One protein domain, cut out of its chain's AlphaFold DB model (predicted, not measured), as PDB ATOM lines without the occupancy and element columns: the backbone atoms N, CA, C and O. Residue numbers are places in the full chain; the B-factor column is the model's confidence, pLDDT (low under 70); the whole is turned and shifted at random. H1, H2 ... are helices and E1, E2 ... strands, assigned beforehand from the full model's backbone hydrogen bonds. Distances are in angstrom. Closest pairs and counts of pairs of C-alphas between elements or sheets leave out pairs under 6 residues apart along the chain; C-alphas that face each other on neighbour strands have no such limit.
ATOM      1  N   VAL A   3     -17.864  44.260  31.023       94.81
ATOM      2  CA  VAL A   3     -19.059  45.042  30.668       94.81
ATOM      3  C   VAL A   3     -18.993  46.386  31.382       94.81
ATOM      4  O   VAL A   3     -18.832  46.440  32.602       94.81
ATOM      5  N   VAL A   4     -19.093  47.482  30.633       95.94
ATOM      6  CA  VAL A   4     -18.968  48.842  31.163       95.94
ATOM      7  C   VAL A   4     -20.077  49.748  30.639       95.94
ATOM      8  O   VAL A   4     -20.429  49.722  29.464       95.94
ATOM      9  N   SER A   5     -20.577  50.633  31.500       95.44
ATOM     10  CA  SER A   5     -21.456  51.726  31.072       95.44
ATOM     11  C   SER A   5     -20.693  52.760  30.237       95.44
ATOM     12  O   SER A   5     -19.466  52.858  30.338       95.44
ATOM     13  N   ARG A   6     -21.396  53.639  29.506       92.88
ATOM     14  CA  ARG A   6     -20.772  54.774  28.782       92.88
ATOM     15  C   ARG A   6     -19.825  55.600  29.665       92.88
ATOM     16  O   ARG A   6     -18.748  55.999  29.230       92.88
ATOM     17  N   ALA A   7     -20.185  55.857  30.925       93.12
ATOM     18  CA  ALA A   7     -19.329  56.604  31.852       93.12
ATOM     19  C   ALA A   7     -18.083  55.808  32.290       93.12
ATOM     20  O   ALA A   7     -17.020  56.391  32.518       93.12
ATOM     21  N   GLY A   8     -18.198  54.482  32.411       94.50
ATOM     22  CA  GLY A   8     -17.060  53.588  32.635       94.50
ATOM     23  C   GLY A   8     -16.133  53.537  31.421       94.50
ATOM     24  O   GLY A   8     -14.928  53.742  31.560       94.50
ATOM     25  N   ALA A   9     -16.701  53.383  30.224       93.69
ATOM     26  CA  ALA A   9     -15.967  53.318  28.966       93.69
ATOM     27  C   ALA A   9     -15.085  54.551  28.736       93.69
ATOM     28  O   ALA A   9     -13.920  54.401  28.387       93.69
ATOM     29  N   ARG A  10     -15.563  55.770  29.033       93.38
ATOM     30  CA  ARG A  10     -14.736  56.994  28.923       93.38
ATOM     31  C   ARG A  10     -13.414  56.908  29.689       93.38
ATOM     32  O   ARG A  10     -12.418  57.462  29.240       93.38
ATOM     33  N   ARG A  11     -13.410  56.236  30.843       93.06
ATOM     34  CA  ARG A  11     -12.213  56.056  31.674       93.06
ATOM     35  C   ARG A  11     -11.335  54.923  31.154       93.06
ATOM     36  O   ARG A  11     -10.124  55.088  31.077       93.06
ATOM     37  N   VAL A  12     -11.943  53.798  30.782       94.19
ATOM     38  CA  VAL A  12     -11.219  52.597  30.338       94.19
ATOM     39  C   VAL A  12     -10.574  52.801  28.965       94.19
ATOM     40  O   VAL A  12      -9.394  52.505  28.801       94.19
ATOM     41  N   LEU A  13     -11.314  53.348  27.996       94.62
ATOM     42  CA  LEU A  13     -10.861  53.486  26.606       94.62
ATOM     43  C   LEU A  13      -9.636  54.399  26.463       94.62
ATOM     44  O   LEU A  13      -8.757  54.120  25.650       94.62
ATOM     45  N   ALA A  14      -9.544  55.444  27.289       91.94
ATOM     46  CA  ALA A  14      -8.410  56.365  27.296       91.94
ATOM     47  C   ALA A  14      -7.102  55.714  27.788       91.94
ATOM     48  O   ALA A  14      -6.020  56.199  27.468       91.94
ATOM     49  N   GLY A  15      -7.196  54.635  28.571       92.62
ATOM     50  CA  GLY A  15      -6.048  53.922  29.134       92.62
ATOM     51  C   GLY A  15      -5.592  52.710  28.322       92.62
ATOM     52  O   GLY A  15      -4.624  52.059  28.715       92.62
ATOM     53  N   LEU A  16      -6.277  52.376  27.224       94.12
ATOM     54  CA  LEU A  16      -5.894  51.240  26.388       94.12
ATOM     55  C   LEU A  16      -4.542  51.493  25.713       94.12
ATOM     56  O   LEU A  16      -4.208  52.618  25.341       94.12
ATOM     57  N   GLN A  17      -3.775  50.422  25.532       92.31
ATOM     58  CA  GLN A  17      -2.501  50.422  24.817       92.31
ATOM     59  C   GLN A  17      -2.495  49.282  23.798       92.31
ATOM     60  O   GLN A  17      -3.212  48.304  23.970       92.31
ATOM     61  N   GLY A  18      -1.689  49.404  22.743       90.44
ATOM     62  CA  GLY A  18      -1.601  48.383  21.696       90.44
ATOM     63  C   GLY A  18      -2.598  48.584  20.554       90.44
ATOM     64  O   GLY A  18      -2.906  49.726  20.195       90.44
ATOM     65  N   TRP A  19      -3.041  47.488  19.936       92.62
ATOM     66  CA  TRP A  19      -4.017  47.514  18.841       92.62
ATOM     67  C   TRP A  19      -5.415  47.152  19.343       92.62
ATOM     68  O   TRP A  19      -5.597  46.188  20.088       92.62
ATOM     69  N   VAL A  20      -6.407  47.920  18.901       94.44
ATOM     70  CA  VAL A  20      -7.807  47.772  19.297       94.44
ATOM     71  C   VAL A  20      -8.664  47.549  18.058       94.44
ATOM     72  O   VAL A  20      -8.728  48.414  17.182       94.44
ATOM     73  N   LEU A  21      -9.361  46.415  18.005       94.56
ATOM     74  CA  LEU A  21     -10.518  46.254  17.127       94.56
ATOM     75  C   LEU A  21     -11.720  46.886  17.825       94.56
ATOM     76  O   LEU A  21     -12.105  46.451  18.905       94.56
ATOM     77  N   TYR A  22     -12.311  47.911  17.222       96.38
ATOM     78  CA  TYR A  22     -13.443  48.625  17.801       96.38
ATOM     79  C   TYR A  22     -14.671  48.497  16.902       96.38
ATOM     80  O   TYR A  22     -14.704  49.057  15.811       96.38
ATOM     81  N   LEU A  23     -15.706  47.810  17.374       95.69
ATOM     82  CA  LEU A  23     -16.993  47.674  16.696       95.69
ATOM     83  C   LEU A  23     -17.962  48.706  17.274       95.69
ATOM     84  O   LEU A  23     -18.442  48.548  18.397       95.69
ATOM     85  N   TYR A  24     -18.211  49.786  16.535       96.19
ATOM     86  CA  TYR A  24     -18.984  50.923  17.036       96.19
ATOM     87  C   TYR A  24     -20.378  51.001  16.418       96.19
ATOM     88  O   TYR A  24     -20.557  50.732  15.233       96.19
ATOM     89  N   GLY A  25     -21.348  51.413  17.232       92.00
ATOM     90  CA  GLY A  25     -22.695  51.794  16.822       92.00
ATOM     91  C   GLY A  25     -22.918  53.281  17.103       92.00
ATOM     92  O   GLY A  25     -22.075  54.118  16.789       92.00
ATOM     93  N   ASP A  26     -24.042  53.617  17.734       87.56
ATOM     94  CA  ASP A  26     -24.475  55.009  17.946       87.56
ATOM     95  C   ASP A  26     -23.637  55.780  18.978       87.56
ATOM     96  O   ASP A  26     -23.726  57.005  19.082       87.56
ATOM     97  N   CYS A  27     -22.857  55.079  19.797       90.56
ATOM     98  CA  CYS A  27     -22.054  55.703  20.837       90.56
ATOM     99  C   CYS A  27     -20.817  56.404  20.274       90.56
ATOM    100  O   CYS A  27     -20.400  57.414  20.849       90.56
ATOM    101  N   GLU A  28     -20.249  55.872  19.187       92.50
ATOM    102  CA  GLU A  28     -19.059  56.374  18.492       92.50
ATOM    103  C   GLU A  28     -17.877  56.700  19.426       92.50
ATOM    104  O   GLU A  28     -17.084  57.618  19.184       92.50
ATOM    105  N   MET A  29     -17.731  55.950  20.519       92.50
ATOM    106  CA  MET A  29     -16.734  56.218  21.555       92.50
ATOM    107  C   MET A  29     -15.323  55.765  21.157       92.50
ATOM    108  O   MET A  29     -14.370  56.065  21.875       92.50
ATOM    109  N   TYR A  30     -15.155  55.154  19.977       93.25
ATOM    110  CA  TYR A  30     -13.851  54.807  19.398       93.25
ATOM    111  C   TYR A  30     -12.904  56.012  19.302       93.25
ATOM    112  O   TYR A  30     -11.693  55.859  19.420       93.25
ATOM    113  N   LYS A  31     -13.453  57.227  19.161       91.12
ATOM    114  CA  LYS A  31     -12.707  58.499  19.126       91.12
ATOM    115  C   LYS A  31     -11.960  58.800  20.433       91.12
ATOM    116  O   LYS A  31     -11.090  59.663  20.451       91.12
ATOM    117  N   LEU A  32     -12.323  58.129  21.526       92.31
ATOM    118  CA  LEU A  32     -11.704  58.279  22.845       92.31
ATOM    119  C   LEU A  32     -10.549  57.298  23.076       92.31
ATOM    120  O   LEU A  32      -9.871  57.390  24.097       92.31
ATOM    121  N   VAL A  33     -10.345  56.343  22.167       93.44
ATOM    122  CA  VAL A  33      -9.260  55.369  22.267       93.44
ATOM    123  C   VAL A  33      -7.948  56.069  21.934       93.44
ATOM    124  O   VAL A  33      -7.741  56.513  20.809       93.44
ATOM    125  N   ALA A  34      -7.052  56.162  22.917       88.50
ATOM    126  CA  ALA A  34      -5.721  56.749  22.730       88.50
ATOM    127  C   ALA A  34      -4.746  55.811  21.982       88.50
ATOM    128  O   ALA A  34      -3.694  56.242  21.514       88.50
ATOM    129  N   ALA A  35      -5.089  54.524  21.895       89.62
ATOM    130  CA  ALA A  35      -4.318  53.474  21.239       89.62
ATOM    131  C   ALA A  35      -4.525  53.438  19.712       89.62
ATOM    132  O   ALA A  35      -5.307  54.200  19.144       89.62
ATOM    133  N   ARG A  36      -3.842  52.509  19.029       92.19
ATOM    134  CA  ARG A  36      -4.072  52.277  17.596       92.19
ATOM    135  C   ARG A  36      -5.399  51.553  17.420       92.19
ATOM    136  O   ARG A  36      -5.587  50.478  17.985       92.19
ATOM    137  N   VAL A  37      -6.304  52.128  16.636       93.69
ATOM    138  CA  VAL A  37      -7.669  51.618  16.502       93.69
ATOM    139  C   VAL A  37      -8.001  51.277  15.056       93.69
ATOM    140  O   VAL A  37      -7.760  52.064  14.143       93.69
ATOM    141  N   VAL A  38      -8.598  50.105  14.868       93.69
ATOM    142  CA  VAL A  38      -9.350  49.751  13.667       93.69
ATOM    143  C   VAL A  38     -10.820  49.831  14.048       93.69
ATOM    144  O   VAL A  38     -11.331  48.967  14.759       93.69
ATOM    145  N   ALA A  39     -11.484  50.900  13.619       94.88
ATOM    146  CA  ALA A  39     -12.893  51.124  13.909       94.88
ATOM    147  C   ALA A  39     -13.764  50.575  12.772       94.88
ATOM    148  O   ALA A  39     -13.629  50.988  11.620       94.88
ATOM    149  N   VAL A  40     -14.674  49.662  13.101       95.31
ATOM    150  CA  VAL A  40     -15.644  49.072  12.180       95.31
ATOM    151  C   VAL A  40     -17.037  49.514  12.596       95.31
ATOM    152  O   VAL A  40     -17.450  49.313  13.739       95.31
ATOM    153  N   LYS A  41     -17.756  50.130  11.657       94.88
ATOM    154  CA  LYS A  41     -19.125  50.578  11.881       94.88
ATOM    155  C   LYS A  41     -20.081  49.395  11.849       94.88
ATOM    156  O   LYS A  41     -20.073  48.626  10.893       94.88
ATOM    157  N   ARG A  42     -20.948  49.333  12.848       94.38
ATOM    158  CA  ARG A  42     -22.134  48.486  12.899       94.38
ATOM    159  C   ARG A  42     -23.302  49.210  12.243       94.38
ATOM    160  O   ARG A  42     -23.516  50.396  12.514       94.38
ATOM    161  N   LEU A  43     -24.023  48.540  11.350       90.06
ATOM    162  CA  LEU A  43     -25.166  49.151  10.662       90.06
ATOM    163  C   LEU A  43     -26.451  48.966  11.467       90.06
ATOM    164  O   LEU A  43     -27.304  49.854  11.469       90.06
ATOM    165  N   HIS A  44     -26.553  47.847  12.186       90.31
ATOM    166  CA  HIS A  44     -27.710  47.494  12.998       90.31
ATOM    167  C   HIS A  44     -27.289  46.909  14.358       90.31
ATOM    168  O   HIS A  44     -26.245  46.266  14.463       90.31
ATOM    169  N   PRO A  45     -28.071  47.113  15.434       87.31
ATOM    170  CA  PRO A  45     -27.864  46.367  16.672       87.31
ATOM    171  C   PRO A  45     -28.228  44.889  16.469       87.31
ATOM    172  O   PRO A  45     -29.083  44.567  15.645       87.31
ATOM    173  N   GLY A  46     -27.621  44.001  17.258       91.75
ATOM    174  CA  GLY A  46     -27.928  42.573  17.243       91.75
ATOM    175  C   GLY A  46     -26.790  41.678  16.754       91.75
ATOM    176  O   GLY A  46     -25.781  42.120  16.198       91.75
ATOM    177  N   VAL A  47     -26.980  40.383  16.992       93.62
ATOM    178  CA  VAL A  47     -25.958  39.341  16.837       93.62
ATOM    179  C   VAL A  47     -25.478  39.198  15.392       93.62
ATOM    180  O   VAL A  47     -24.277  39.075  15.159       93.62
ATOM    181  N   GLU A  48     -26.385  39.241  14.416       93.69
ATOM    182  CA  GLU A  48     -26.037  39.058  12.999       93.69
ATOM    183  C   GLU A  48     -25.063  40.137  12.504       93.69
ATOM    184  O   GLU A  48     -24.004  39.821  11.960       93.69
ATOM    185  N   ASP A  49     -25.374  41.409  12.766       94.19
ATOM    186  CA  ASP A  49     -24.513  42.537  12.394       94.19
ATOM    187  C   ASP A  49     -23.182  42.511  13.159       94.19
ATOM    188  O   ASP A  49     -22.130  42.750  12.570       94.19
ATOM    189  N   LEU A  50     -23.197  42.137  14.445       93.81
ATOM    190  CA  LEU A  50     -21.976  41.965  15.239       93.81
ATOM    191  C   LEU A  50     -21.026  40.937  14.605       93.81
ATOM    192  O   LEU A  50     -19.823  41.185  14.487       93.81
ATOM    193  N   VAL A  51     -21.560  39.792  14.177       92.75
ATOM    194  CA  VAL A  51     -20.780  38.737  13.520       92.75
ATOM    195  C   VAL A  51     -20.205  39.226  12.191       92.75
ATOM    196  O   VAL A  51     -19.029  38.980  11.907       92.75
ATOM    197  N   GLU A  52     -20.988  39.934  11.381       93.94
ATOM    198  CA  GLU A  52     -20.507  40.474  10.107       93.94
ATOM    199  C   GLU A  52     -19.451  41.572  10.301       93.94
ATOM    200  O   GLU A  52     -18.415  41.551   9.632       93.94
ATOM    201  N   ALA A  53     -19.629  42.464  11.277       93.56
ATOM    202  CA  ALA A  53     -18.646  43.486  11.628       93.56
ATOM    203  C   ALA A  53     -17.314  42.866  12.097       93.56
ATOM    204  O   ALA A  53     -16.240  43.317  11.689       93.56
ATOM    205  N   LEU A  54     -17.369  41.789  12.890       91.56
ATOM    206  CA  LEU A  54     -16.189  41.015  13.295       91.56
ATOM    207  C   LEU A  54     -15.463  40.412  12.091       91.56
ATOM    208  O   LEU A  54     -14.256  40.613  11.931       91.56
ATOM    209  N   LYS A  55     -16.188  39.696  11.223       90.75
ATOM    210  CA  LYS A  55     -15.614  39.098  10.007       90.75
ATOM    211  C   LYS A  55     -14.974  40.161   9.125       90.75
ATOM    212  O   LYS A  55     -13.863  39.956   8.637       90.75
ATOM    213  N   TYR A  56     -15.654  41.290   8.934       91.19
ATOM    214  CA  TYR A  56     -15.155  42.401   8.137       91.19
ATOM    215  C   TYR A  56     -13.854  42.964   8.718       91.19
ATOM    216  O   TYR A  56     -12.847  43.028   8.011       91.19
ATOM    217  N   GLY A  57     -13.842  43.297  10.014       89.75
ATOM    218  CA  GLY A  57     -12.659  43.828  10.692       89.75
ATOM    219  C   GLY A  57     -11.454  42.898  10.566       89.75
ATOM    220  O   GLY A  57     -10.396  43.311  10.094       89.75
ATOM    221  N   LEU A  58     -11.630  41.618  10.899       87.62
ATOM    222  CA  LEU A  58     -10.549  40.628  10.874       87.62
ATOM    223  C   LEU A  58     -10.043  40.312   9.462       87.62
ATOM    224  O   LEU A  58      -8.865  40.000   9.283       87.62
ATOM    225  N   ARG A  59     -10.913  40.379   8.448       88.50
ATOM    226  CA  ARG A  59     -10.534  40.102   7.058       88.50
ATOM    227  C   ARG A  59      -9.758  41.252   6.424       88.50
ATOM    228  O   ARG A  59      -8.882  41.000   5.600       88.50
ATOM    229  N   HIS A  60     -10.110  42.489   6.764       85.31
ATOM    230  CA  HIS A  60      -9.638  43.673   6.047       85.31
ATOM    231  C   HIS A  60      -8.562  44.478   6.782       85.31
ATOM    232  O   HIS A  60      -7.960  45.346   6.156       85.31
ATOM    233  N   ALA A  61      -8.272  44.176   8.052       84.06
ATOM    234  CA  ALA A  61      -7.223  44.848   8.815       84.06
ATOM    235  C   ALA A  61      -6.112  43.864   9.233       84.06
ATOM    236  O   ALA A  61      -6.211  43.221  10.282       84.06
ATOM    237  N   PRO A  62      -5.041  43.704   8.431       81.62
ATOM    238  CA  PRO A  62      -3.926  42.816   8.769       81.62
ATOM    239  C   PRO A  62      -3.218  43.190  10.081       81.62
ATOM    240  O   PRO A  62      -2.621  42.320  10.715       81.62
ATOM    241  N   GLU A  63      -3.316  44.446  10.518       79.56
ATOM    242  CA  GLU A  63      -2.803  44.965  11.792       79.56
ATOM    243  C   GLU A  63      -3.489  44.328  13.008       79.56
ATOM    244  O   GLU A  63      -2.942  44.335  14.108       79.56
ATOM    245  N   LEU A  64      -4.656  43.712  12.802       81.94
ATOM    246  CA  LEU A  64      -5.348  42.904  13.801       81.94
ATOM    247  C   LEU A  64      -4.727  41.504  13.961       81.94
ATOM    248  O   LEU A  64      -5.157  40.706  14.794       81.94
ATOM    249  N   ARG A  65      -3.652  41.163  13.243       79.50
ATOM    250  CA  ARG A  65      -2.825  40.019  13.647       79.50
ATOM    251  C   ARG A  65      -2.102  40.346  14.952       79.50
ATOM    252  O   ARG A  65      -1.022  40.924  14.947       79.50
ATOM    253  N   GLY A  66      -2.697  39.920  16.064       77.31
ATOM    254  CA  GLY A  66      -2.148  40.133  17.402       77.31
ATOM    255  C   GLY A  66      -2.629  41.410  18.085       77.31
ATOM    256  O   GLY A  66      -1.880  41.947  18.890       77.31
ATOM    257  N   PHE A  67      -3.848  41.884  17.791       88.94
ATOM    258  CA  PHE A  67      -4.461  42.946  18.596       88.94
ATOM    259  C   PHE A  67      -4.651  42.516  20.056       88.94
ATOM    260  O   PHE A  67      -4.637  41.325  20.375       88.94
ATOM    261  N   ASP A  68      -4.830  43.497  20.935       91.38
ATOM    262  CA  ASP A  68      -4.877  43.301  22.384       91.38
ATOM    263  C   ASP A  68      -6.315  43.325  22.914       91.38
ATOM    264  O   ASP A  68      -6.671  42.569  23.824       91.38
ATOM    265  N   PHE A  69      -7.156  44.168  22.306       93.38
ATOM    266  CA  PHE A  69      -8.527  44.405  22.745       93.38
ATOM    267  C   PHE A  69      -9.530  44.330  21.598       93.38
ATOM    268  O   PHE A  69      -9.294  44.874  20.516       93.38
ATOM    269  N   THR A  70     -10.689  43.743  21.890       94.50
ATOM    270  CA  THR A  70     -11.916  43.942  21.111       94.50
ATOM    271  C   THR A  70     -12.868  44.798  21.931       94.50
ATOM    272  O   THR A  70     -13.264  44.407  23.026       94.50
ATOM    273  N   VAL A  71     -13.249  45.963  21.422       95.44
ATOM    274  CA  VAL A  71     -14.275  46.810  22.036       95.44
ATOM    275  C   VAL A  71     -15.544  46.715  21.208       95.44
ATOM    276  O   VAL A  71     -15.492  46.872  19.992       95.44
ATOM    277  N   VAL A  72     -16.677  46.474  21.860       95.69
ATOM    278  CA  VAL A  72     -17.981  46.364  21.201       95.69
ATOM    279  C   VAL A  72     -18.955  47.330  21.849       95.69
ATOM    280  O   VAL A  72     -19.176  47.265  23.052       95.69
ATOM    281  N   GLU A  73     -19.557  48.204  21.055       95.88
ATOM    282  CA  GLU A  73     -20.748  48.949  21.459       95.88
ATOM    283  C   GLU A  73     -21.982  48.097  21.158       95.88
ATOM    284  O   GLU A  73     -22.192  47.679  20.014       95.88
ATOM    285  N   GLY A  74     -22.795  47.830  22.175       93.50
ATOM    286  CA  GLY A  74     -23.965  46.968  22.044       93.50
ATOM    287  C   GLY A  74     -25.016  47.244  23.110       93.50
ATOM    288  O   GLY A  74     -24.777  48.007  24.048       93.50
ATOM    289  N   ARG A  75     -26.193  46.632  22.932       90.00
ATOM    290  CA  ARG A  75     -27.388  46.890  23.763       90.00
ATOM    291  C   ARG A  75     -28.136  45.625  24.184       90.00
ATOM    292  O   ARG A  75     -29.045  45.714  25.003       90.00
ATOM    293  N   GLY A  76     -27.797  44.465  23.617       89.12
ATOM    294  CA  GLY A  76     -28.517  43.212  23.850       89.12
ATOM    295  C   GLY A  76     -27.761  42.219  24.732       89.12
ATOM    296  O   GLY A  76     -26.537  42.131  24.673       89.12
ATOM    297  N   GLU A  77     -28.497  41.427  25.514       90.94
ATOM    298  CA  GLU A  77     -27.926  40.298  26.268       90.94
ATOM    299  C   GLU A  77     -27.435  39.178  25.339       90.94
ATOM    300  O   GLU A  77     -26.360  38.630  25.559       90.94
ATOM    301  N   GLU A  78     -28.137  38.912  24.235       91.88
ATOM    302  CA  GLU A  78     -27.731  37.901  23.244       91.88
ATOM    303  C   GLU A  78     -26.341  38.192  22.643       91.88
ATOM    304  O   GLU A  78     -25.543  37.286  22.397       91.88
ATOM    305  N   GLU A  79     -26.014  39.474  22.443       93.25
ATOM    306  CA  GLU A  79     -24.692  39.899  21.969       93.25
ATOM    307  C   GLU A  79     -23.611  39.579  23.008       93.25
ATOM    308  O   GLU A  79     -22.529  39.107  22.654       93.25
ATOM    309  N   LYS A  80     -23.909  39.797  24.295       93.25
ATOM    310  CA  LYS A  80     -23.002  39.485  25.406       93.25
ATOM    311  C   LYS A  80     -22.760  37.981  25.504       93.25
ATOM    312  O   LYS A  80     -21.608  37.571  25.618       93.25
ATOM    313  N   GLU A  81     -23.811  37.168  25.416       91.56
ATOM    314  CA  GLU A  81     -23.712  35.703  25.447       91.56
ATOM    315  C   GLU A  81     -22.819  35.166  24.321       91.56
ATOM    316  O   GLU A  81     -21.911  34.369  24.577       91.56
ATOM    317  N   LEU A  82     -23.003  35.665  23.091       90.50
ATOM    318  CA  LEU A  82     -22.123  35.328  21.971       90.50
ATOM    319  C   LEU A  82     -20.664  35.707  22.275       90.50
ATOM    320  O   LEU A  82     -19.754  34.899  22.079       90.50
ATOM    321  N   LEU A  83     -20.427  36.938  22.735       90.56
ATOM    322  CA  LEU A  83     -19.075  37.456  22.965       90.56
ATOM    323  C   LEU A  83     -18.342  36.706  24.075       90.56
ATOM    324  O   LEU A  83     -17.144  36.467  23.939       90.56
ATOM    325  N   VAL A  84     -19.044  36.267  25.120       87.94
ATOM    326  CA  VAL A  84     -18.479  35.387  26.155       87.94
ATOM    327  C   VAL A  84     -17.962  34.086  25.534       87.94
ATOM    328  O   VAL A  84     -16.853  33.652  25.849       87.94
ATOM    329  N   GLY A  85     -18.710  33.491  24.600       82.25
ATOM    330  CA  GLY A  85     -18.260  32.305  23.866       82.25
ATOM    331  C   GLY A  85     -17.036  32.559  22.975       82.25
ATOM    332  O   GLY A  85     -16.180  31.685  22.821       82.25
ATOM    333  N   LEU A  86     -16.913  33.763  22.407       79.88
ATOM    334  CA  LEU A  86     -15.828  34.138  21.490       79.88
ATOM    335  C   LEU A  86     -14.545  34.611  22.190       79.88
ATOM    336  O   LEU A  86     -13.448  34.442  21.643       79.88
ATOM    337  N   GLU A  87     -14.654  35.169  23.397       66.19
ATOM    338  CA  GLU A  87     -13.513  35.591  24.219       66.19
ATOM    339  C   GLU A  87     -12.543  34.432  24.481       66.19
ATOM    340  O   GLU A  87     -11.326  34.613  24.508       66.19
ATOM    341  N   LEU A  88     -13.082  33.217  24.587       57.22
ATOM    342  CA  LEU A  88     -12.329  32.001  24.870       57.22
ATOM    343  C   LEU A  88     -11.496  31.486  23.688       57.22
ATOM    344  O   LEU A  88     -10.693  30.577  23.880       57.22
ATOM    345  N   SER A  89     -11.667  32.027  22.475       62.22
ATOM    346  CA  SER A  89     -11.053  31.434  21.281       62.22
ATOM    347  C   SER A  89     -10.195  32.385  20.450       62.22
ATOM    348  O   SER A  89      -9.132  31.956  19.999       62.22
ATOM    349  N   GLN A  90     -10.611  33.640  20.202       70.38
ATOM    350  CA  GLN A  90      -9.963  34.454  19.147       70.38
ATOM    351  C   GLN A  90      -9.968  35.978  19.346       70.38
ATOM    352  O   GLN A  90      -9.144  36.659  18.735       70.38
ATOM    353  N   LEU A  91     -10.843  36.534  20.190       79.69
ATOM    354  CA  LEU A  91     -11.072  37.989  20.247       79.69
ATOM    355  C   LEU A  91     -10.325  38.735  21.357       79.69
ATOM    356  O   LEU A  91     -10.593  39.915  21.594       79.69
ATOM    357  N   ARG A  92      -9.354  38.068  21.994       85.94
ATOM    358  CA  ARG A  92      -8.516  38.645  23.058       85.94
ATOM    359  C   ARG A  92      -9.397  39.244  24.156       85.94
ATOM    360  O   ARG A  92     -10.478  38.722  24.413       85.94
ATOM    361  N   LYS A  93      -8.941  40.287  24.851       91.12
ATOM    362  CA  LYS A  93      -9.728  40.876  25.931       91.12
ATOM    363  C   LYS A  93     -10.897  41.673  25.351       91.12
ATOM    364  O   LYS A  93     -10.682  42.665  24.652       91.12
ATOM    365  N   ILE A  94     -12.123  41.254  25.663       93.75
ATOM    366  CA  ILE A  94     -13.337  41.924  25.187       93.75
ATOM    367  C   ILE A  94     -13.806  42.965  26.207       93.75
ATOM    368  O   ILE A  94     -13.935  42.664  27.396       93.75
ATOM    369  N   ILE A  95     -14.099  44.174  25.726       95.06
ATOM    370  CA  ILE A  95     -14.755  45.250  26.473       95.06
ATOM    371  C   ILE A  95     -16.091  45.544  25.792       95.06
ATOM    372  O   ILE A  95     -16.126  46.018  24.658       95.06
ATOM    373  N   TYR A  96     -17.187  45.282  26.488       95.44
ATOM    374  CA  TYR A  96     -18.533  45.572  26.016       95.44
ATOM    375  C   TYR A  96     -19.016  46.893  26.610       95.44
ATOM    376  O   TYR A  96     -19.126  47.032  27.829       95.44
ATOM    377  N   VAL A  97     -19.288  47.872  25.755       96.12
ATOM    378  CA  VAL A  97     -19.794  49.188  26.134       96.12
ATOM    379  C   VAL A  97     -21.304  49.193  25.964       96.12
ATOM    380  O   VAL A  97     -21.806  49.115  24.843       96.12
ATOM    381  N   GLU A  98     -22.015  49.323  27.080       94.00
ATOM    382  CA  GLU A  98     -23.467  49.459  27.076       94.00
ATOM    383  C   GLU A  98     -23.865  50.834  26.545       94.00
ATOM    384  O   GLU A  98     -23.597  51.878  27.160       94.00
ATOM    385  N   CYS A  99     -24.494  50.782  25.378       87.00
ATOM    386  CA  CYS A  99     -25.119  51.861  24.639       87.00
ATOM    387  C   CYS A  99     -26.617  51.537  24.486       87.00
ATOM    388  O   CYS A  99     -27.355  52.482  24.156       87.00
TER     389      CYS A  99
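Overview. This is residues 3 to 99 of the 99 residues of an uncharacterized protein of Pyrobaculum sp. WP30 (UniProt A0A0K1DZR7). A strongly twisted sheet of five parallel strands makes the middle layer of this domain, with H3 and H4 packed over one face and H1 over the other, while the short H2 touches H1 and only grazes the sheet. The printed part has 97 residues, with four named helices and five named strands in the order E1 H1 E2 H2 E3 H3 E4 H4 E5; across the sheet the order is E1 E5 E4 E2 E3. The class is mixed, helices and strands. The whole is compact and rounded, with a radius of gyration of the C-alphas of 11.9 A and spans of 31 by 28 by 24 A.

Along the chain. Find C-alpha 3 at (-19.059, 45.042, 30.668), where E1, residues 3 to 5, begins. H1 follows as residues 6 to 13, 10.2 A long, then E2, residues 19 to 24, 15.5 A. Next come H2, residues 29 to 32, and E3, residues 36 to 41, 16.2 A. At C-alpha 47, (-25.958, 39.341, 16.837), H3 begins and runs 20.0 A to residue 60. E4 is residues 69 to 74, 15.7 A, and H4 is residues 77 to 87, 15.3 A. E5, residues 93 to 98, runs 16.2 A to C-alpha 98 at (-23.467, 49.459, 27.076).

Arrangement. Look across the sheet for N 4 and O 96 at 2.8 A between E1 and E5, N 95 and O 70 at 2.8 A between E5 and E4, N 23 and O 71 at 2.8 A between E4 and E2, and N 22 and O 38 at 2.9 A between E2 and E3. The sheet and the helices on both its faces make three layers: H1 runs along E5 at a height over the sheet of 8.5 A, and on the opposite face are H3, at a height of 9.3 A, and H4, at a height of 9.4 A. H3 lies over E2 and E3, and only just over E4, where 3 of its C-alphas fall; H4 lies over E5. Residues 47 to 50 of H3 alone touch H4, closest at the C-alphas of Val 47 and Glu 79, 5.3 A. H1 touches H2, closest at the C-alphas of Leu 13 and Leu 32, 6.2 A. E2, H2, E3 and E4, H4, E5 are strand-helix-strand units, parallel neighbour strands with a helix between along the chain; E1, H1, E2 and E3, H3, E4 are split ones, with other strands between in the sheet; the four crossovers are right-handed. Every O i to N i+4 pair is within hydrogen-bond range in H3 and H4, against 3 of 4 in H1; H2 is too short for such a pair.

Size, cuts and confidence. The C-alphas farthest apart are those of Ala 7 and Arg 59, 31.1 A. The printed part has no cut and no long link; H3 to E4 is short, the others tight. Look for low confidence at residues 87 to 89, under 70; the mean pLDDT of the printed part is 90.2.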